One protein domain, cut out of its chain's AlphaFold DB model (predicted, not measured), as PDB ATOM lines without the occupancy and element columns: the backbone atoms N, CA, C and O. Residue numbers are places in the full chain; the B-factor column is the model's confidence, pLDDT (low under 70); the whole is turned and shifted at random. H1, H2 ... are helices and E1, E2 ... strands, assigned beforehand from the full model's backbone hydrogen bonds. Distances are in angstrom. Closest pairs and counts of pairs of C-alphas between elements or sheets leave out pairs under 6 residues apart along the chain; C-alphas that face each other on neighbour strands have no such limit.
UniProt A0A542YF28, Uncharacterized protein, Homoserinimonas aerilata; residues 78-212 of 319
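This is residues 78 to 212 of the 319 residues of an uncharacterized protein of Homoserinimonas aerilata (UniProt A0A542YF28). A three-stranded antiparallel sheet, E1 E2 E3, forms a wall with the long helix H4 running along one face, and H1 packs on H4. Beyond one end of this body lies the hairpin of E4 and E5, with the short helices H2 and H3 near it, while a small hairpin of E6 and E7 lies near H3. The printed part has 135 residues, with five named helices and seven named strands in the order H1 E1 E2 E3 H2 E4 E5 H3 H4 H5 E6 E7; the class is mixed, helices and strands. It is compact, with a radius of gyration of the C-alphas of 15.9 A and spans of 52 by 39 by 24 A.

Find C-alpha 92 at (-21.418, 21.230, -3.002); from there E1 runs 19.8 A through residues 92 to 98. E2 is residues 107 to 113, 20.0 A, and E3 is residues 120 to 126, 20.3 A. H4, residues 165 to 181, runs 24.3 A from C-alpha 165 at (-14.422, 41.189, 9.950). H1 is residues 79 to 88, 14.0 A. Look next for H2 at 127 to 132, E4 at 137 to 140, E5 at 147 to 150, H3 at 160 to 163 and H5 at 183 to 186. E6 is 198 to 200, and E7, 206 to 208, ends at (-31.808, 44.320, 13.971).

E1, E2 and E3 form a meander, each strand the antiparallel neighbour of the one before; look for N 94 and O 111 at 2.8 A, and N 110 and O 123 at 2.9 A. H4 is on this sheet at a height of 7.4 A, over E2 and E3. H1 and H4 with the sheet make two layers, helices on one face. With residues 171 to 178 alone H4 touches H1, the closest C-alphas being Pro 79 and Trp 171, 5.6 A, at a steep tilt of 43 degrees, the same way. H1 also touches H5, with C-alphas 86 and 185 closest at 6.6 A. The closest C-alphas of H2 and E4, Ala 131 and Glu 137, are 5.3 A apart. In the hairpin E4 and E5, N 139 and O 148 are 2.9 A apart; E4 and E3 are apart. The closest C-alphas of H3 and E5, Glu 162 and Arg 150, are 5.0 A apart, and those of H3 and E6, Pro 160 and Val 200, 5.4 A. In the hairpin E6 and E7, N 199 and O 207 are 2.7 A apart. In H1, H2 and H4 every O i to N i+4 pair is within hydrogen-bond range; H3 and H5 are too short for one.

The two C-alphas farthest apart, those of Asp 116 and Asp 143, are 52.6 A apart. The printed part has no cut, and the one long link is H5 to E6, 11 residues. Mean pLDDT of the printed part is 88.9; look for values under 70 at residues 199 to 212.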
ATOM      1  N   SER A  78     -29.954  33.086   8.191       92.75
ATOM      2  CA  SER A  78     -28.547  33.156   8.545       92.75
ATOM      3  C   SER A  78     -27.666  32.507   7.463       92.75
ATOM      4  O   SER A  78     -28.073  31.531   6.819       92.75
ATOM      5  N   PRO A  79     -26.421  32.975   7.274       93.19
ATOM      6  CA  PRO A  79     -25.474  32.383   6.320       93.19
ATOM      7  C   PRO A  79     -25.219  30.886   6.569       93.19
ATOM      8  O   PRO A  79     -24.991  30.098   5.644       93.19
ATOM      9  N   GLN A  80     -25.280  30.469   7.834       93.25
ATOM     10  CA  GLN A  80     -25.170  29.074   8.246       93.25
ATOM     11  C   GLN A  80     -26.380  28.269   7.768       93.25
ATOM     12  O   GLN A  80     -26.202  27.165   7.247       93.25
ATOM     13  N   LEU A  81     -27.592  28.824   7.894       94.81
ATOM     14  CA  LEU A  81     -28.801  28.188   7.387       94.81
ATOM     15  C   LEU A  81     -28.790  28.115   5.856       94.81
ATOM     16  O   LEU A  81     -29.068  27.043   5.320       94.81
ATOM     17  N   MET A  82     -28.375  29.178   5.157       95.94
ATOM     18  CA  MET A  82     -28.177  29.155   3.697       95.94
ATOM     19  C   MET A  82     -27.271  27.994   3.281       95.94
ATOM     20  O   MET A  82     -27.640  27.162   2.452       95.94
ATOM     21  N   THR A  83     -26.102  27.883   3.916       96.06
ATOM     22  CA  THR A  83     -25.141  26.809   3.638       96.06
ATOM     23  C   THR A  83     -25.737  25.427   3.920       96.06
ATOM     24  O   THR A  83     -25.521  24.485   3.154       96.06
ATOM     25  N   GLY A  84     -26.485  25.297   5.019       95.38
ATOM     26  CA  GLY A  84     -27.172  24.064   5.395       95.38
ATOM     27  C   GLY A  84     -28.210  23.636   4.361       95.38
ATOM     28  O   GLY A  84     -28.216  22.474   3.966       95.38
ATOM     29  N   LEU A  85     -29.031  24.570   3.877       96.06
ATOM     30  CA  LEU A  85     -30.056  24.323   2.859       96.06
ATOM     31  C   LEU A  85     -29.440  23.917   1.518       96.06
ATOM     32  O   LEU A  85     -29.843  22.905   0.948       96.06
ATOM     33  N   ILE A  86     -28.415  24.643   1.056       96.44
ATOM     34  CA  ILE A  86     -27.695  24.335  -0.190       96.44
ATOM     35  C   ILE A  86     -27.122  22.912  -0.139       96.44
ATOM     36  O   ILE A  86     -27.319  22.116  -1.058       96.44
ATOM     37  N   ARG A  87     -26.464  22.549   0.967       97.06
ATOM     38  CA  ARG A  87     -25.902  21.201   1.145       97.06
ATOM     39  C   ARG A  87     -26.979  20.131   1.308       97.06
ATOM     40  O   ARG A  87     -26.823  19.035   0.778       97.06
ATOM     41  N   ALA A  88     -28.071  20.429   2.010       95.38
ATOM     42  CA  ALA A  88     -29.195  19.509   2.177       95.38
ATOM     43  C   ALA A  88     -29.912  19.215   0.848       95.38
ATOM     44  O   ALA A  88     -30.402  18.102   0.660       95.38
ATOM     45  N   ALA A  89     -29.917  20.169  -0.086       95.88
ATOM     46  CA  ALA A  89     -30.378  19.976  -1.461       95.88
ATOM     47  C   ALA A  89     -29.420  19.115  -2.317       95.88
ATOM     48  O   ALA A  89     -29.739  18.778  -3.455       95.88
ATOM     49  N   GLY A  90     -28.267  18.714  -1.770       97.19
ATOM     50  CA  GLY A  90     -27.281  17.851  -2.426       97.19
ATOM     51  C   GLY A  90     -26.169  18.604  -3.155       97.19
ATOM     52  O   GLY A  90     -25.311  17.969  -3.763       97.19
ATOM     53  N   HIS A  91     -26.154  19.936  -3.095       98.12
ATOM     54  CA  HIS A  91     -25.138  20.758  -3.747       98.12
ATOM     55  C   HIS A  91     -23.839  20.816  -2.942       98.12
ATOM     56  O   HIS A  91     -23.813  20.649  -1.717       98.12
ATOM     57  N   ARG A  92     -22.730  21.080  -3.634       97.94
ATOM     58  CA  ARG A  92     -21.418  21.230  -3.002       97.94
ATOM     59  C   ARG A  92     -21.169  22.703  -2.715       97.94
ATOM     60  O   ARG A  92     -21.353  23.517  -3.601       97.94
ATOM     61  N   LEU A  93     -20.707  23.035  -1.509       97.88
ATOM     62  CA  LEU A  93     -20.283  24.392  -1.146       97.88
ATOM     63  C   LEU A  93     -18.985  24.324  -0.343       97.88
ATOM     64  O   LEU A  93     -18.940  23.675   0.711       97.88
ATOM     65  N   VAL A  94     -17.953  25.001  -0.840       98.06
ATOM     66  CA  VAL A  94     -16.616  25.099  -0.251       98.06
ATOM     67  C   VAL A  94     -16.315  26.545   0.101       98.06
ATOM     68  O   VAL A  94     -16.666  27.458  -0.636       98.06
ATOM     69  N   ILE A  95     -15.677  26.725   1.254       98.00
ATOM     70  CA  ILE A  95     -15.253  28.019   1.773       98.00
ATOM     71  C   ILE A  95     -13.747  27.926   1.981       98.00
ATOM     72  O   ILE A  95     -13.287  27.102   2.774       98.00
ATOM     73  N   GLU A  96     -12.996  28.772   1.292       98.31
ATOM     74  CA  GLU A  96     -11.544  28.852   1.386       98.31
ATOM     75  C   GLU A  96     -11.167  30.219   1.949       98.31
ATOM     76  O   GLU A  96     -11.599  31.253   1.447       98.31
ATOM     77  N   LYS A  97     -10.380  30.223   3.025       97.62
ATOM     78  CA  LYS A  97      -9.876  31.443   3.661       97.62
ATOM     79  C   LYS A  97      -8.381  31.535   3.402       97.62
ATOM     80  O   LYS A  97      -7.678  30.539   3.571       97.62
ATOM     81  N   SER A  98      -7.901  32.714   3.033       96.94
ATOM     82  CA  SER A  98      -6.491  32.960   2.741       96.94
ATOM     83  C   SER A  98      -6.024  34.282   3.342       96.94
ATOM     84  O   SER A  98      -6.807  35.217   3.503       96.94
ATOM     85  N   GLY A  99      -4.731  34.359   3.659       95.50
ATOM     86  CA  GLY A  99      -4.090  35.561   4.189       95.50
ATOM     87  C   GLY A  99      -4.497  35.916   5.621       95.50
ATOM     88  O   GLY A  99      -5.052  35.102   6.360       95.50
ATOM     89  N   SER A 100      -4.173  37.143   6.033       95.56
ATOM     90  CA  SER A 100      -4.567  37.688   7.337       95.56
ATOM     91  C   SER A 100      -4.887  39.172   7.235       95.56
ATOM     92  O   SER A 100      -4.336  39.883   6.387       95.56
ATOM     93  N   ILE A 101      -5.780  39.646   8.108       93.81
ATOM     94  CA  ILE A 101      -6.196  41.051   8.091       93.81
ATOM     95  C   ILE A 101      -4.999  41.934   8.401       93.81
ATOM     96  O   ILE A 101      -4.755  42.880   7.665       93.81
ATOM     97  N   LYS A 102      -4.204  41.580   9.417       93.31
ATOM     98  CA  LYS A 102      -3.008  42.333   9.816       93.31
ATOM     99  C   LYS A 102      -1.988  42.472   8.690       93.31
ATOM    100  O   LYS A 102      -1.348  43.512   8.585       93.31
ATOM    101  N   ALA A 103      -1.857  41.451   7.844       93.50
ATOM    102  CA  ALA A 103      -0.922  41.447   6.726       93.50
ATOM    103  C   ALA A 103      -1.446  42.161   5.467       93.50
ATOM    104  O   ALA A 103      -0.709  42.236   4.486       93.50
ATOM    105  N   GLY A 104      -2.686  42.665   5.455       93.31
ATOM    106  CA  GLY A 104      -3.231  43.325   4.264       93.31
ATOM    107  C   GLY A 104      -3.723  42.367   3.178       93.31
ATOM    108  O   GLY A 104      -3.866  42.785   2.038       93.31
ATOM    109  N   SER A 105      -3.897  41.073   3.475       95.19
ATOM    110  CA  SER A 105      -4.084  40.032   2.445       95.19
ATOM    111  C   SER A 105      -5.251  39.080   2.703       95.19
ATOM    112  O   SER A 105      -5.384  38.068   2.013       95.19
ATOM    113  N   TYR A 106      -6.084  39.370   3.706       97.31
ATOM    114  CA  TYR A 106      -7.217  38.511   4.040       97.31
ATOM    115  C   TYR A 106      -8.259  38.485   2.927       97.31
ATOM    116  O   TYR A 106      -8.780  39.528   2.531       97.31
ATOM    117  N   SER A 107      -8.609  37.283   2.487       97.62
ATOM    118  CA  SER A 107      -9.674  37.045   1.521       97.62
ATOM    119  C   SER A 107     -10.381  35.726   1.812       97.62
ATOM    120  O   SER A 107      -9.806  34.781   2.363       97.62
ATOM    121  N   VAL A 108     -11.651  35.667   1.435       98.44
ATOM    122  CA  VAL A 108     -12.485  34.474   1.504       98.44
ATOM    123  C   VAL A 108     -13.077  34.227   0.133       98.44
ATOM    124  O   VAL A 108     -13.770  35.089  -0.395       98.44
ATOM    125  N   THR A 109     -12.858  33.035  -0.406       98.56
ATOM    126  CA  THR A 109     -13.504  32.572  -1.633       98.56
ATOM    127  C   THR A 109     -14.525  31.508  -1.278       98.56
ATOM    128  O   THR A 109     -14.217  30.539  -0.579       98.56
ATOM    129  N   VAL A 110     -15.756  31.690  -1.744       98.50
ATOM    130  CA  VAL A 110     -16.809  30.681  -1.645       98.50
ATOM    131  C   VAL A 110     -17.106  30.184  -3.043       98.50
ATOM    132  O   VAL A 110     -17.396  30.981  -3.928       98.50
ATOM    133  N   THR A 111     -17.063  28.868  -3.216       98.56
ATOM    134  CA  THR A 111     -17.415  28.193  -4.466       98.56
ATOM    135  C   THR A 111     -18.505  27.182  -4.179       98.56
ATOM    136  O   THR A 111     -18.359  26.325  -3.299       98.56
ATOM    137  N   ALA A 112     -19.594  27.254  -4.933       98.12
ATOM    138  CA  ALA A 112     -20.672  26.292  -4.864       98.12
ATOM    139  C   ALA A 112     -20.986  25.703  -6.240       98.12
ATOM    140  O   ALA A 112     -21.050  26.409  -7.241       98.12
ATOM    141  N   THR A 113     -21.190  24.391  -6.267       98.44
ATOM    142  CA  THR A 113     -21.429  23.610  -7.479       98.44
ATOM    143  C   THR A 113     -22.798  22.954  -7.386       98.44
ATOM    144  O   THR A 113     -23.089  22.221  -6.428       98.44
ATOM    145  N   ARG A 114     -23.632  23.202  -8.394       98.00
ATOM    146  CA  ARG A 114     -24.943  22.580  -8.540       98.00
ATOM    147  C   ARG A 114     -24.805  21.088  -8.820       98.00
ATOM    148  O   ARG A 114     -23.923  20.644  -9.545       98.00
ATOM    149  N   ALA A 115     -25.689  20.302  -8.219       97.44
ATOM    150  CA  ALA A 115     -25.640  18.839  -8.308       97.44
ATOM    151  C   ALA A 115     -26.463  18.303  -9.485       97.44
ATOM    152  O   ALA A 115     -26.206  17.212  -9.982       97.44
ATOM    153  N   ASP A 116     -27.457  19.080  -9.904       94.81
ATOM    154  CA  ASP A 116     -28.352  18.823 -11.022       94.81
ATOM    155  C   ASP A 116     -27.735  19.246 -12.362       94.81
ATOM    156  O   ASP A 116     -27.770  18.459 -13.306       94.81
ATOM    157  N   SER A 117     -27.152  20.448 -12.450       96.31
ATOM    158  CA  SER A 117     -26.560  20.955 -13.698       96.31
ATOM    159  C   SER A 117     -25.037  20.838 -13.777       96.31
ATOM    160  O   SER A 117     -24.491  20.734 -14.873       96.31
ATOM    161  N   GLY A 118     -24.344  20.834 -12.635       96.44
ATOM    162  CA  GLY A 118     -22.887  20.976 -12.574       96.44
ATOM    163  C   GLY A 118     -22.391  22.424 -12.659       96.44
ATOM    164  O   GLY A 118     -21.180  22.629 -12.624       96.44
ATOM    165  N   ASP A 119     -23.289  23.414 -12.752       97.44
ATOM    166  CA  ASP A 119     -22.910  24.830 -12.807       97.44
ATOM    167  C   ASP A 119     -22.175  25.253 -11.534       97.44
ATOM    168  O   ASP A 119     -22.536  24.853 -10.421       97.44
ATOM    169  N   GLU A 120     -21.152  26.084 -11.705       98.00
ATOM    170  CA  GLU A 120     -20.313  26.575 -10.620       98.00
ATOM    171  C   GLU A 120     -20.481  28.084 -10.436       98.00
ATOM    172  O   GLU A 120     -20.392  28.859 -11.388       98.00
ATOM    173  N   PHE A 121     -20.689  28.485  -9.186       98.06
ATOM    174  CA  PHE A 121     -20.823  29.870  -8.754       98.06
ATOM    175  C   PHE A 121     -19.737  30.157  -7.728       98.06
ATOM    176  O   PHE A 121     -19.613  29.432  -6.738       98.06
ATOM    177  N   THR A 122     -18.946  31.200  -7.965       98.25
ATOM    178  CA  THR A 122     -17.819  31.564  -7.105       98.25
ATOM    179  C   THR A 122     -17.805  33.062  -6.863       98.25
ATOM    180  O   THR A 122     -17.893  33.833  -7.813       98.25
ATOM    181  N   ASP A 123     -17.626  33.467  -5.607       98.25
ATOM    182  CA  ASP A 123     -17.385  34.860  -5.238       98.25
ATOM    183  C   ASP A 123     -16.268  34.953  -4.194       98.25
ATOM    184  O   ASP A 123     -16.131  34.092  -3.317       98.25
ATOM    185  N   THR A 124     -15.474  36.020  -4.289       98.06
ATOM    186  CA  THR A 124     -14.393  36.319  -3.348       98.06
ATOM    187  C   THR A 124     -14.667  37.639  -2.637       98.06
ATOM    188  O   THR A 124     -14.874  38.678  -3.271       98.06
ATOM    189  N   TRP A 125     -14.622  37.609  -1.309       97.50
ATOM    190  CA  TRP A 125     -14.706  38.785  -0.451       97.50
ATOM    191  C   TRP A 125     -13.411  39.024   0.304       97.50
ATOM    192  O   TRP A 125     -12.859  38.122   0.928       97.50
ATOM    193  N   ASP A 126     -12.974  40.273   0.291       97.38
ATOM    194  CA  ASP A 126     -11.872  40.786   1.087       97.38
ATOM    195  C   ASP A 126     -12.312  42.047   1.844       97.38
ATOM    196  O   ASP A 126     -13.392  42.613   1.624       97.38
ATOM    197  N   VAL A 127     -11.471  42.476   2.779       95.69
ATOM    198  CA  VAL A 127     -11.749  43.648   3.617       95.69
ATOM    199  C   VAL A 127     -11.728  44.940   2.793       95.69
ATOM    200  O   VAL A 127     -12.473  45.873   3.081       95.69
ATOM    201  N   GLU A 128     -10.930  45.001   1.725       96.06
ATOM    202  CA  GLU A 128     -10.903  46.163   0.836       96.06
ATOM    203  C   GLU A 128     -12.234  46.347   0.097       96.06
ATOM    204  O   GLU A 128     -12.726  47.467  -0.031       96.06
ATOM    205  N   ARG A 129     -12.851  45.257  -0.369       96.94
ATOM    206  CA  ARG A 129     -14.190  45.247  -0.964       96.94
ATOM    207  C   ARG A 129     -15.230  45.692   0.052       96.94
ATOM    208  O   ARG A 129     -16.077  46.504  -0.310       96.94
ATOM    209  N   ALA A 130     -15.142  45.226   1.299       95.38
ATOM    210  CA  ALA A 130     -16.021  45.685   2.372       95.38
ATOM    211  C   ALA A 130     -15.880  47.195   2.629       95.38
ATOM    212  O   ALA A 130     -16.888  47.895   2.737       95.38
ATOM    213  N   ALA A 131     -14.651  47.717   2.618       95.38
ATOM    214  CA  ALA A 131     -14.402  49.146   2.764       95.38
ATOM    215  C   ALA A 131     -14.941  49.964   1.579       95.38
ATOM    216  O   ALA A 131     -15.610  50.976   1.776       95.38
ATOM    217  N   ARG A 132     -14.746  49.494   0.336       96.25
ATOM    218  CA  ARG A 132     -15.342  50.117  -0.864       96.25
ATOM    219  C   ARG A 132     -16.871  50.096  -0.845       96.25
ATOM    220  O   ARG A 132     -17.489  50.987  -1.419       96.25
ATOM    221  N   ALA A 133     -17.470  49.092  -0.207       93.06
ATOM    222  CA  ALA A 133     -18.913  48.980  -0.021       93.06
ATOM    223  C   ALA A 133     -19.452  49.847   1.135       93.06
ATOM    224  O   ALA A 133     -20.658  49.851   1.365       93.06
ATOM    225  N   GLY A 134     -18.588  50.576   1.852       92.00
ATOM    226  CA  GLY A 134     -18.984  51.454   2.956       92.00
ATOM    227  C   GLY A 134     -19.330  50.722   4.256       92.00
ATOM    228  O   GLY A 134     -19.973  51.303   5.120       92.00
ATOM    229  N   LEU A 135     -18.923  49.457   4.403       92.12
ATOM    230  CA  LEU A 135     -19.235  48.638   5.584       92.12
ATOM    231  C   LEU A 135     -18.242  48.853   6.735       92.12
ATOM    232  O   LEU A 135     -18.556  48.607   7.901       92.12
ATOM    233  N   CYS A 136     -17.029  49.291   6.406       94.06
ATOM    234  CA  CYS A 136     -15.956  49.557   7.354       94.06
ATOM    235  C   CYS A 136     -14.891  50.480   6.758       94.06
ATOM    236  O   CYS A 136     -14.835  50.715   5.555       94.06
ATOM    237  N   GLU A 137     -13.970  50.925   7.597       95.44
ATOM    238  CA  GLU A 137     -12.695  51.509   7.209       95.44
ATOM    239  C   GLU A 137     -11.587  50.461   7.347       95.44
ATOM    240  O   GLU A 137     -11.543  49.709   8.325       95.44
ATOM    241  N   TYR A 138     -10.666  50.428   6.383       94.94
ATOM    242  CA  TYR A 138      -9.494  49.559   6.432       94.94
ATOM    243  C   TYR A 138      -8.228  50.401   6.562       94.94
ATOM    244  O   TYR A 138      -7.796  51.061   5.618       94.94
ATOM    245  N   VAL A 139      -7.669  50.424   7.769       94.31
ATOM    246  CA  VAL A 139      -6.639  51.385   8.171       94.31
ATOM    247  C   VAL A 139      -5.309  50.672   8.332       94.31
ATOM    248  O   VAL A 139      -5.216  49.666   9.035       94.31
ATOM    249  N   ARG A 140      -4.257  51.220   7.720       95.19
ATOM    250  CA  ARG A 140      -2.881  50.762   7.916       95.19
ATOM    251  C   ARG A 140      -2.202  51.592   9.000       95.19
ATOM    252  O   ARG A 140      -2.132  52.812   8.892       95.19
ATOM    253  N   ASN A 141      -1.673  50.929  10.020       92.69
ATOM    254  CA  ASN A 141      -0.862  51.561  11.049       92.69
ATOM    255  C   ASN A 141       0.515  51.934  10.461       92.69
ATOM    256  O   ASN A 141       1.188  51.088   9.869       92.69
ATOM    257  N   SER A 142       0.925  53.198  10.591       89.88
ATOM    258  CA  SER A 142       2.207  53.699  10.070       89.88
ATOM    259  C   SER A 142       3.421  53.103  10.774       89.88
ATOM    260  O   SER A 142       4.462  52.931  10.142       89.88
ATOM    261  N   ASP A 143       3.277  52.777  12.055       90.25
ATOM    262  CA  ASP A 143       4.373  52.389  12.938       90.25
ATOM    263  C   ASP A 143       4.624  50.882  12.855       90.25
ATOM    264  O   ASP A 143       5.764  50.439  12.735       90.25
ATOM    265  N   THR A 144       3.553  50.081  12.865       90.81
ATOM    266  CA  THR A 144       3.650  48.614  12.772       90.81
ATOM    267  C   THR A 144       3.556  48.097  11.338       90.81
ATOM    268  O   THR A 144       3.960  46.971  11.055       90.81
ATOM    269  N   GLY A 145       3.008  48.894  10.415       92.00
ATOM    270  CA  GLY A 145       2.703  48.471   9.050       92.00
ATOM    271  C   GLY A 145       1.518  47.508   8.933       92.00
ATOM    272  O   GLY A 145       1.173  47.146   7.805       92.00
ATOM    273  N   GLU A 146       0.908  47.112  10.059       93.75
ATOM    274  CA  GLU A 146      -0.241  46.208  10.117       93.75
ATOM    275  C   GLU A 146      -1.531  46.922   9.716       93.75
ATOM    276  O   GLU A 146      -1.701  48.122   9.944       93.75
ATOM    277  N   PHE A 147      -2.477  46.165   9.168       94.88
ATOM    278  CA  PHE A 147      -3.811  46.666   8.878       94.88
ATOM    279  C   PHE A 147      -4.826  46.269   9.955       94.88
ATOM    280  O   PHE A 147      -4.751  45.192  10.550       94.88
ATOM    281  N   ALA A 148      -5.817  47.128  10.166       94.00
ATOM    282  CA  ALA A 148      -6.933  46.908  11.073       94.00
ATOM    283  C   ALA A 148      -8.247  47.377  10.442       94.00
ATOM    284  O   ALA A 148      -8.270  48.317   9.646       94.00
ATOM    285  N   VAL A 149      -9.344  46.726  10.824       95.25
ATOM    286  CA  VAL A 149     -10.700  47.125  10.430       95.25
ATOM    287  C   VAL A 149     -11.283  48.028  11.504       95.25
ATOM    288  O   VAL A 149     -11.194  47.715  12.691       95.25
ATOM    289  N   ARG A 150     -11.873  49.148  11.096       93.94
ATOM    290  CA  ARG A 150     -12.602  50.069  11.968       93.94
ATOM    291  C   ARG A 150     -14.026  50.224  11.463       93.94
ATOM    292  O   ARG A 150     -14.247  50.416  10.277       93.94
ATOM    293  N   ALA A 151     -14.996  50.121  12.354       92.00
ATOM    294  CA  ALA A 151     -16.404  50.321  12.052       92.00
ATOM    295  C   ALA A 151     -17.095  50.718  13.355       92.00
ATOM    296  O   ALA A 151     -17.146  49.938  14.309       92.00
ATOM    297  N   ARG A 152     -17.588  51.954  13.420       87.62
ATOM    298  CA  ARG A 152     -18.116  52.556  14.646       87.62
ATOM    299  C   ARG A 152     -19.460  53.210  14.369       87.62
ATOM    300  O   ARG A 152     -19.640  53.821  13.323       87.62
ATOM    301  N   SER A 153     -20.397  53.070  15.302       84.12
ATOM    302  CA  SER A 153     -21.669  53.790  15.242       84.12
ATOM    303  C   SER A 153     -21.463  55.276  15.537       84.12
ATOM    304  O   SER A 153     -20.417  55.675  16.053       84.12
ATOM    305  N   GLU A 154     -22.494  56.092  15.319       77.69
ATOM    306  CA  GLU A 154     -22.492  57.517  15.691       77.69
ATOM    307  C   GLU A 154     -22.163  57.746  17.178       77.69
ATOM    308  O   GLU A 154     -21.583  58.763  17.550       77.69
ATOM    309  N   LYS A 155     -22.485  56.771  18.039       78.81
ATOM    310  CA  LYS A 155     -22.205  56.800  19.484       78.81
ATOM    311  C   LYS A 155     -20.801  56.288  19.846       78.81
ATOM    312  O   LYS A 155     -20.487  56.176  21.025       78.81
ATOM    313  N   GLY A 156     -19.971  55.935  18.860       82.81
ATOM    314  CA  GLY A 156     -18.619  55.395  19.054       82.81
ATOM    315  C   GLY A 156     -18.560  53.898  19.390       82.81
ATOM    316  O   GLY A 156     -17.478  53.359  19.654       82.81
ATOM    317  N   ASN A 157     -19.692  53.192  19.359       82.38
ATOM    318  CA  ASN A 157     -19.723  51.765  19.675       82.38
ATOM    319  C   ASN A 157     -19.174  50.939  18.503       82.38
ATOM    320  O   ASN A 157     -19.471  51.263  17.354       82.38
ATOM    321  N   PRO A 158     -18.388  49.878  18.767       83.88
ATOM    322  CA  PRO A 158     -17.871  49.006  17.718       83.88
ATOM    323  C   PRO A 158     -19.018  48.280  17.019       83.88
ATOM    324  O   PRO A 158     -19.798  47.578  17.665       83.88
ATOM    325  N   LEU A 159     -19.088  48.438  15.702       87.06
ATOM    326  CA  LEU A 159     -20.005  47.726  14.824       87.06
ATOM    327  C   LEU A 159     -19.465  46.322  14.501       87.06
ATOM    328  O   LEU A 159     -18.278  46.042  14.711       87.06
ATOM    329  N   PRO A 160     -20.304  45.425  13.957       87.69
ATOM    330  CA  PRO A 160     -19.926  44.038  13.687       87.69
ATOM    331  C   PRO A 160     -18.677  43.884  12.824       87.69
ATOM    332  O   PRO A 160     -17.849  43.025  13.113       87.69
ATOM    333  N   TRP A 161     -18.503  44.741  11.815       91.69
ATOM    334  CA  TRP A 161     -17.328  44.725  10.942       91.69
ATOM    335  C   TRP A 161     -16.016  45.012  11.666       91.69
ATOM    336  O   TRP A 161     -14.974  44.549  11.221       91.69
ATOM    337  N   GLU A 162     -16.043  45.698  12.809       92.00
ATOM    338  CA  GLU A 162     -14.848  45.868  13.635       92.00
ATOM    339  C   GLU A 162     -14.587  44.656  14.537       92.00
ATOM    340  O   GLU A 162     -13.435  44.286  14.756       92.00
ATOM    341  N   LYS A 163     -15.646  44.012  15.047       88.75
ATOM    342  CA  LYS A 163     -15.526  42.859  15.956       88.75
ATOM    343  C   LYS A 163     -15.215  41.551  15.222       88.75
ATOM    344  O   LYS A 163     -14.394  40.764  15.689       88.75
ATOM    345  N   TYR A 164     -15.866  41.313  14.083       91.50
ATOM    346  CA  TYR A 164     -15.863  40.029  13.371       91.50
ATOM    347  C   TYR A 164     -15.624  40.156  11.849       91.50
ATOM    348  O   TYR A 164     -16.320  39.497  11.069       91.50
ATOM    349  N   PRO A 165     -14.636  40.945  11.383       93.75
ATOM    350  CA  PRO A 165     -14.422  41.189   9.950       93.75
ATOM    351  C   PRO A 165     -14.173  39.909   9.139       93.75
ATOM    352  O   PRO A 165     -14.676  39.759   8.027       93.75
ATOM    353  N   GLU A 166     -13.432  38.954   9.707       93.69
ATOM    354  CA  GLU A 166     -13.125  37.681   9.048       93.69
ATOM    355  C   GLU A 166     -14.382  36.850   8.775       93.69
ATOM    356  O   GLU A 166     -14.548  36.273   7.700       93.69
ATOM    357  N   LEU A 167     -15.290  36.795   9.752       94.06
ATOM    358  CA  LEU A 167     -16.544  36.058   9.636       94.06
ATOM    359  C   LEU A 167     -17.501  36.747   8.661       94.06
ATOM    360  O   LEU A 167     -18.161  36.074   7.874       94.06
ATOM    361  N   LEU A 168     -17.537  38.077   8.673       94.69
ATOM    362  CA  LEU A 168     -18.407  38.851   7.798       94.69
ATOM    363  C   LEU A 168     -17.995  38.763   6.326       94.69
ATOM    364  O   LEU A 168     -18.866  38.665   5.466       94.69
ATOM    365  N   CYS A 169     -16.698  38.643   6.024       96.62
ATOM    366  CA  CYS A 169     -16.248  38.299   4.669       96.62
ATOM    367  C   CYS A 169     -16.810  36.940   4.209       96.62
ATOM    368  O   CYS A 169     -17.259  36.809   3.071       96.62
ATOM    369  N   VAL A 170     -16.845  35.936   5.098       96.44
ATOM    370  CA  VAL A 170     -17.451  34.625   4.793       96.44
ATOM    371  C   VAL A 170     -18.942  34.769   4.514       96.44
ATOM    372  O   VAL A 170     -19.443  34.211   3.542       96.44
ATOM    373  N   TRP A 171     -19.658  35.502   5.363       95.69
ATOM    374  CA  TRP A 171     -21.101  35.676   5.233       95.69
ATOM    375  C   TRP A 171     -21.482  36.398   3.948       95.69
ATOM    376  O   TRP A 171     -22.409  35.965   3.267       95.69
ATOM    377  N   ARG A 172     -20.724  37.431   3.573       95.81
ATOM    378  CA  ARG A 172     -20.936  38.157   2.323       95.81
ATOM    379  C   ARG A 172     -20.689  37.285   1.096       95.81
ATOM    380  O   ARG A 172     -21.532  37.263   0.204       95.81
ATOM    381  N   ALA A 173     -19.610  36.503   1.080       97.25
ATOM    382  CA  ALA A 173     -19.354  35.570  -0.017       97.25
ATOM    383  C   ALA A 173     -20.438  34.475  -0.115       97.25
ATOM    384  O   ALA A 173     -20.888  34.151  -1.212       97.25
ATOM    385  N   ILE A 174     -20.924  33.945   1.019       97.19
ATOM    386  CA  ILE A 174     -22.062  33.006   1.042       97.19
ATOM    387  C   ILE A 174     -23.331  33.664   0.487       97.19
ATOM    388  O   ILE A 174     -24.023  33.039  -0.313       97.19
ATOM    389  N   GLY A 175     -23.637  34.897   0.900       95.56
ATOM    390  CA  GLY A 175     -24.828  35.623   0.454       95.56
ATOM    391  C   GLY A 175     -24.842  35.842  -1.060       95.56
ATOM    392  O   GLY A 175     -25.853  35.574  -1.706       95.56
ATOM    393  N   VAL A 176     -23.709  36.245  -1.647       96.38
ATOM    394  CA  VAL A 176     -23.580  36.415  -3.105       96.38
ATOM    395  C   VAL A 176     -23.773  35.085  -3.833       96.38
ATOM    396  O   VAL A 176     -24.660  34.977  -4.678       96.38
ATOM    397  N   VAL A 177     -23.018  34.047  -3.460       97.00
ATOM    398  CA  VAL A 177     -23.103  32.730  -4.115       97.00
ATOM    399  C   VAL A 177     -24.495  32.109  -3.966       97.00
ATOM    400  O   VAL A 177     -25.031  31.546  -4.920       97.00
ATOM    401  N   GLY A 178     -25.106  32.226  -2.785       96.12
ATOM    402  CA  GLY A 178     -26.458  31.739  -2.523       96.12
ATOM    403  C   GLY A 178     -27.504  32.432  -3.396       96.12
ATOM    404  O   GLY A 178     -28.349  31.760  -3.982       96.12
ATOM    405  N   ARG A 179     -27.414  33.759  -3.528       94.75
ATOM    406  CA  ARG A 179     -28.314  34.572  -4.357       94.75
ATOM    407  C   ARG A 179     -28.183  34.273  -5.845       94.75
ATOM    408  O   ARG A 179     -29.190  34.196  -6.535       94.75
ATOM    409  N   GLU A 180     -26.960  34.136  -6.342       95.44
ATOM    410  CA  GLU A 180     -26.720  33.952  -7.775       95.44
ATOM    411  C   GLU A 180     -27.010  32.524  -8.238       95.44
ATOM    412  O   GLU A 180     -27.564  32.330  -9.319       95.44
ATOM    413  N   GLY A 181     -26.652  31.526  -7.424       95.06
ATOM    414  CA  GLY A 181     -26.678  30.125  -7.843       95.06
ATOM    415  C   GLY A 181     -27.804  29.273  -7.267       95.06
ATOM    416  O   GLY A 181     -28.078  28.200  -7.810       95.06
ATOM    417  N   PHE A 182     -28.432  29.699  -6.165       96.50
ATOM    418  CA  PHE A 182     -29.293  28.833  -5.346       96.50
ATOM    419  C   PHE A 182     -30.574  29.518  -4.855       96.50
ATOM    420  O   PHE A 182     -31.192  29.046  -3.900       96.50
ATOM    421  N   ASP A 183     -31.017  30.603  -5.494       93.81
ATOM    422  CA  ASP A 183     -32.246  31.308  -5.099       93.81
ATOM    423  C   ASP A 183     -33.494  30.401  -5.142       93.81
ATOM    424  O   ASP A 183     -34.402  30.522  -4.319       93.81
ATOM    425  N   ASP A 184     -33.495  29.400  -6.027       94.12
ATOM    426  CA  ASP A 184     -34.515  28.353  -6.116       94.12
ATOM    427  C   ASP A 184     -34.556  27.436  -4.880       94.12
ATOM    428  O   ASP A 184     -35.633  26.966  -4.488       94.12
ATOM    429  N   VAL A 185     -33.405  27.198  -4.246       95.06
ATOM    430  CA  VAL A 185     -33.280  26.469  -2.976       95.06
ATOM    431  C   VAL A 185     -33.657  27.375  -1.805       95.06
ATOM    432  O   VAL A 185     -34.380  26.939  -0.909       95.06
ATOM    433  N   LEU A 186     -33.215  28.636  -1.835       95.25
ATOM    434  CA  LEU A 186     -33.448  29.623  -0.773       95.25
ATOM    435  C   LEU A 186     -34.854  30.245  -0.808       95.25
ATOM    436  O   LEU A 186     -35.239  30.934   0.134       95.25
ATOM    437  N   LYS A 187     -35.636  29.996  -1.864       93.75
ATOM    438  CA  LYS A 187     -37.016  30.487  -2.037       93.75
ATOM    439  C   LYS A 187     -37.120  32.017  -1.963       93.75
ATOM    440  O   LYS A 187     -38.068  32.543  -1.385       93.75
ATOM    441  N   GLY A 188     -36.146  32.726  -2.535       88.69
ATOM    442  CA  GLY A 188     -36.096  34.193  -2.531       88.69
ATOM    443  C   GLY A 188     -35.540  34.823  -1.245       88.69
ATOM    444  O   GLY A 188     -35.440  36.046  -1.159       88.69
ATOM    445  N   LEU A 189     -35.151  34.024  -0.242       91.62
ATOM    446  CA  LEU A 189     -34.506  34.498   0.990       91.62
ATOM    447  C   LEU A 189     -32.990  34.590   0.794       91.62
ATOM    448  O   LEU A 189     -32.220  33.888   1.441       91.62
ATOM    449  N   SER A 190     -32.558  35.419  -0.150       84.44
ATOM    450  CA  SER A 190     -31.167  35.446  -0.610       84.44
ATOM    451  C   SER A 190     -30.326  36.591  -0.034       84.44
ATOM    452  O   SER A 190     -29.144  36.689  -0.341       84.44
ATOM    453  N   TYR A 191     -30.892  37.431   0.840       88.69
ATOM    454  CA  TYR A 191     -30.127  38.376   1.664       88.69
ATOM    455  C   TYR A 191     -29.921  37.816   3.065       88.69
ATOM    456  O   TYR A 191     -30.868  37.298   3.661       88.69
ATOM    457  N   THR A 192     -28.704  37.944   3.589       89.12
ATOM    458  CA  THR A 192     -28.407  37.606   4.989       89.12
ATOM    459  C   THR A 192     -28.862  38.742   5.918       89.12
ATOM    460  O   THR A 192     -29.000  39.876   5.451       89.12
ATOM    461  N   PRO A 193     -29.072  38.496   7.225       87.44
ATOM    462  CA  PRO A 193     -29.567  39.537   8.120       87.44
ATOM    463  C   PRO A 193     -28.630  40.742   8.194       87.44
ATOM    464  O   PRO A 193     -29.093  41.876   8.217       87.44
ATOM    465  N   GLU A 194     -27.316  40.514   8.152       88.31
ATOM    466  CA  GLU A 194     -26.334  41.600   8.158       88.31
ATOM    467  C   GLU A 194     -26.428  42.482   6.900       88.31
ATOM    468  O   GLU A 194     -26.292  43.698   6.995       88.31
ATOM    469  N   GLU A 195     -26.766  41.918   5.737       86.94
ATOM    470  CA  GLU A 195     -27.004  42.711   4.520       86.94
ATOM    471  C   GLU A 195     -28.269  43.577   4.604       86.94
ATOM    472  O   GLU A 195     -28.405  44.531   3.839       86.94
ATOM    473  N   LEU A 196     -29.186  43.242   5.516       84.69
ATOM    474  CA  LEU A 196     -30.411  43.991   5.796       84.69
ATOM    475  C   LEU A 196     -30.272  44.930   7.003       84.69
ATOM    476  O   LEU A 196     -31.277  45.456   7.468       84.69
ATOM    477  N   GLY A 197     -29.058  45.138   7.519       72.94
ATOM    478  CA  GLY A 197     -28.828  46.030   8.658       72.94
ATOM    479  C   GLY A 197     -29.068  45.378  10.021       72.94
ATOM    480  O   GLY A 197     -29.255  46.073  11.014       72.94
ATOM    481  N   ALA A 198     -29.059  44.043  10.118       71.75
ATOM    482  CA  ALA A 198     -28.923  43.405  11.421       71.75
ATOM    483  C   ALA A 198     -27.500  43.618  11.950       71.75
ATOM    484  O   ALA A 198     -26.517  43.149  11.371       71.75
ATOM    485  N   LEU A 199     -27.394  44.312  13.076       61.47
ATOM    486  CA  LEU A 199     -26.183  44.352  13.871       61.47
ATOM    487  C   LEU A 199     -25.938  42.973  14.484       61.47
ATOM    488  O   LEU A 199     -26.848  42.205  14.749       61.47
ATOM    489  N   VAL A 200     -24.684  42.639  14.732       55.53
ATOM    490  CA  VAL A 200     -24.296  41.531  15.603       55.53
ATOM    491  C   VAL A 200     -24.152  42.130  16.999       55.53
ATOM    492  O   VAL A 200     -23.321  43.016  17.211       55.53
ATOM    493  N   SER A 201     -24.976  41.678  17.935       49.66
ATOM    494  CA  SER A 201     -24.904  42.017  19.348       49.66
ATOM    495  C   SER A 201     -23.595  41.535  19.967       49.66
ATOM    496  O   SER A 201     -22.819  40.775  19.382       49.66
ATOM    497  N   GLU A 202     -23.332  42.000  21.181       33.28
ATOM    498  CA  GLU A 202     -22.120  41.673  21.929       33.28
ATOM    499  C   GLU A 202     -21.956  40.168  22.212       33.28
ATOM    500  O   GLU A 202     -20.827  39.691  22.310       33.28
ATOM    501  N   ASP A 203     -23.059  39.414  22.195       35.72
ATOM    502  CA  ASP A 203     -23.096  37.960  22.391       35.72
ATOM    503  C   ASP A 203     -23.007  37.157  21.075       35.72
ATOM    504  O   ASP A 203     -23.171  35.935  21.067       35.72
ATOM    505  N   GLY A 204     -22.774  37.821  19.936       40.44
ATOM    506  CA  GLY A 204     -22.758  37.175  18.619       40.44
ATOM    507  C   GLY A 204     -24.152  36.874  18.051       40.44
ATOM    508  O   GLY A 204     -24.259  36.158  17.054       40.44
ATOM    509  N   VAL A 205     -25.213  37.408  18.668       48.81
ATOM    510  CA  VAL A 205     -26.604  37.278  18.206       48.81
ATOM    511  C   VAL A 205     -26.912  38.397  17.219       48.81
ATOM    512  O   VAL A 205     -26.526  39.533  17.441       48.81
ATOM    513  N   LEU A 206     -27.616  38.114  16.128       55.12
ATOM    514  CA  LEU A 206     -28.033  39.149  15.183       55.12
ATOM    515  C   LEU A 206     -29.185  39.974  15.794       55.12
ATOM    516  O   LEU A 206     -30.284  39.473  16.014       55.12
ATOM    517  N   GLU A 207     -28.921  41.235  16.109       51.66
ATOM    518  CA  GLU A 207     -29.877  42.248  16.544       51.66
ATOM    519  C   GLU A 207     -30.142  43.226  15.400       51.66
ATOM    520  O   GLU A 207     -29.256  43.958  14.980       51.66
ATOM    521  N   ALA A 208     -31.377  43.277  14.902       45.34
ATOM    522  CA  ALA A 208     -31.808  44.320  13.971       45.34
ATOM    523  C   ALA A 208     -31.403  45.718  14.473       45.34
ATOM    524  O   ALA A 208     -31.617  46.012  15.657       45.34
ATOM    525  N   GLU A 209     -30.915  46.600  13.589       45.62
ATOM    526  CA  GLU A 209     -30.869  48.032  13.897       45.62
ATOM    527  C   GLU A 209     -32.232  48.513  14.448       45.62
ATOM    528  O   GLU A 209     -33.290  47.917  14.172       45.62
ATOM    529  N   PRO A 210     -32.246  49.537  15.323       46.81
ATOM    530  CA  PRO A 210     -33.493  50.086  15.831       46.81
ATOM    531  C   PRO A 210     -34.332  50.587  14.647       46.81
ATOM    532  O   PRO A 210     -33.980  51.555  13.983       46.81
ATOM    533  N   GLU A 211     -35.455  49.910  14.403       49.62
ATOM    534  CA  GLU A 211     -36.484  50.412  13.506       49.62
ATOM    535  C   GLU A 211     -37.166  51.523  14.284       49.62
ATOM    536  O   GLU A 211     -37.497  51.284  15.454       49.62
ATOM    537  N   PRO A 212     -37.358  52.704  13.688       57.22
ATOM    538  CA  PRO A 212     -38.036  53.779  14.378       57.22
ATOM    539  C   PRO A 212     -39.455  53.313  14.730       57.22
ATOM    540  O   PRO A 212     -40.192  52.804  13.885       57.22
TER     541      PRO A 212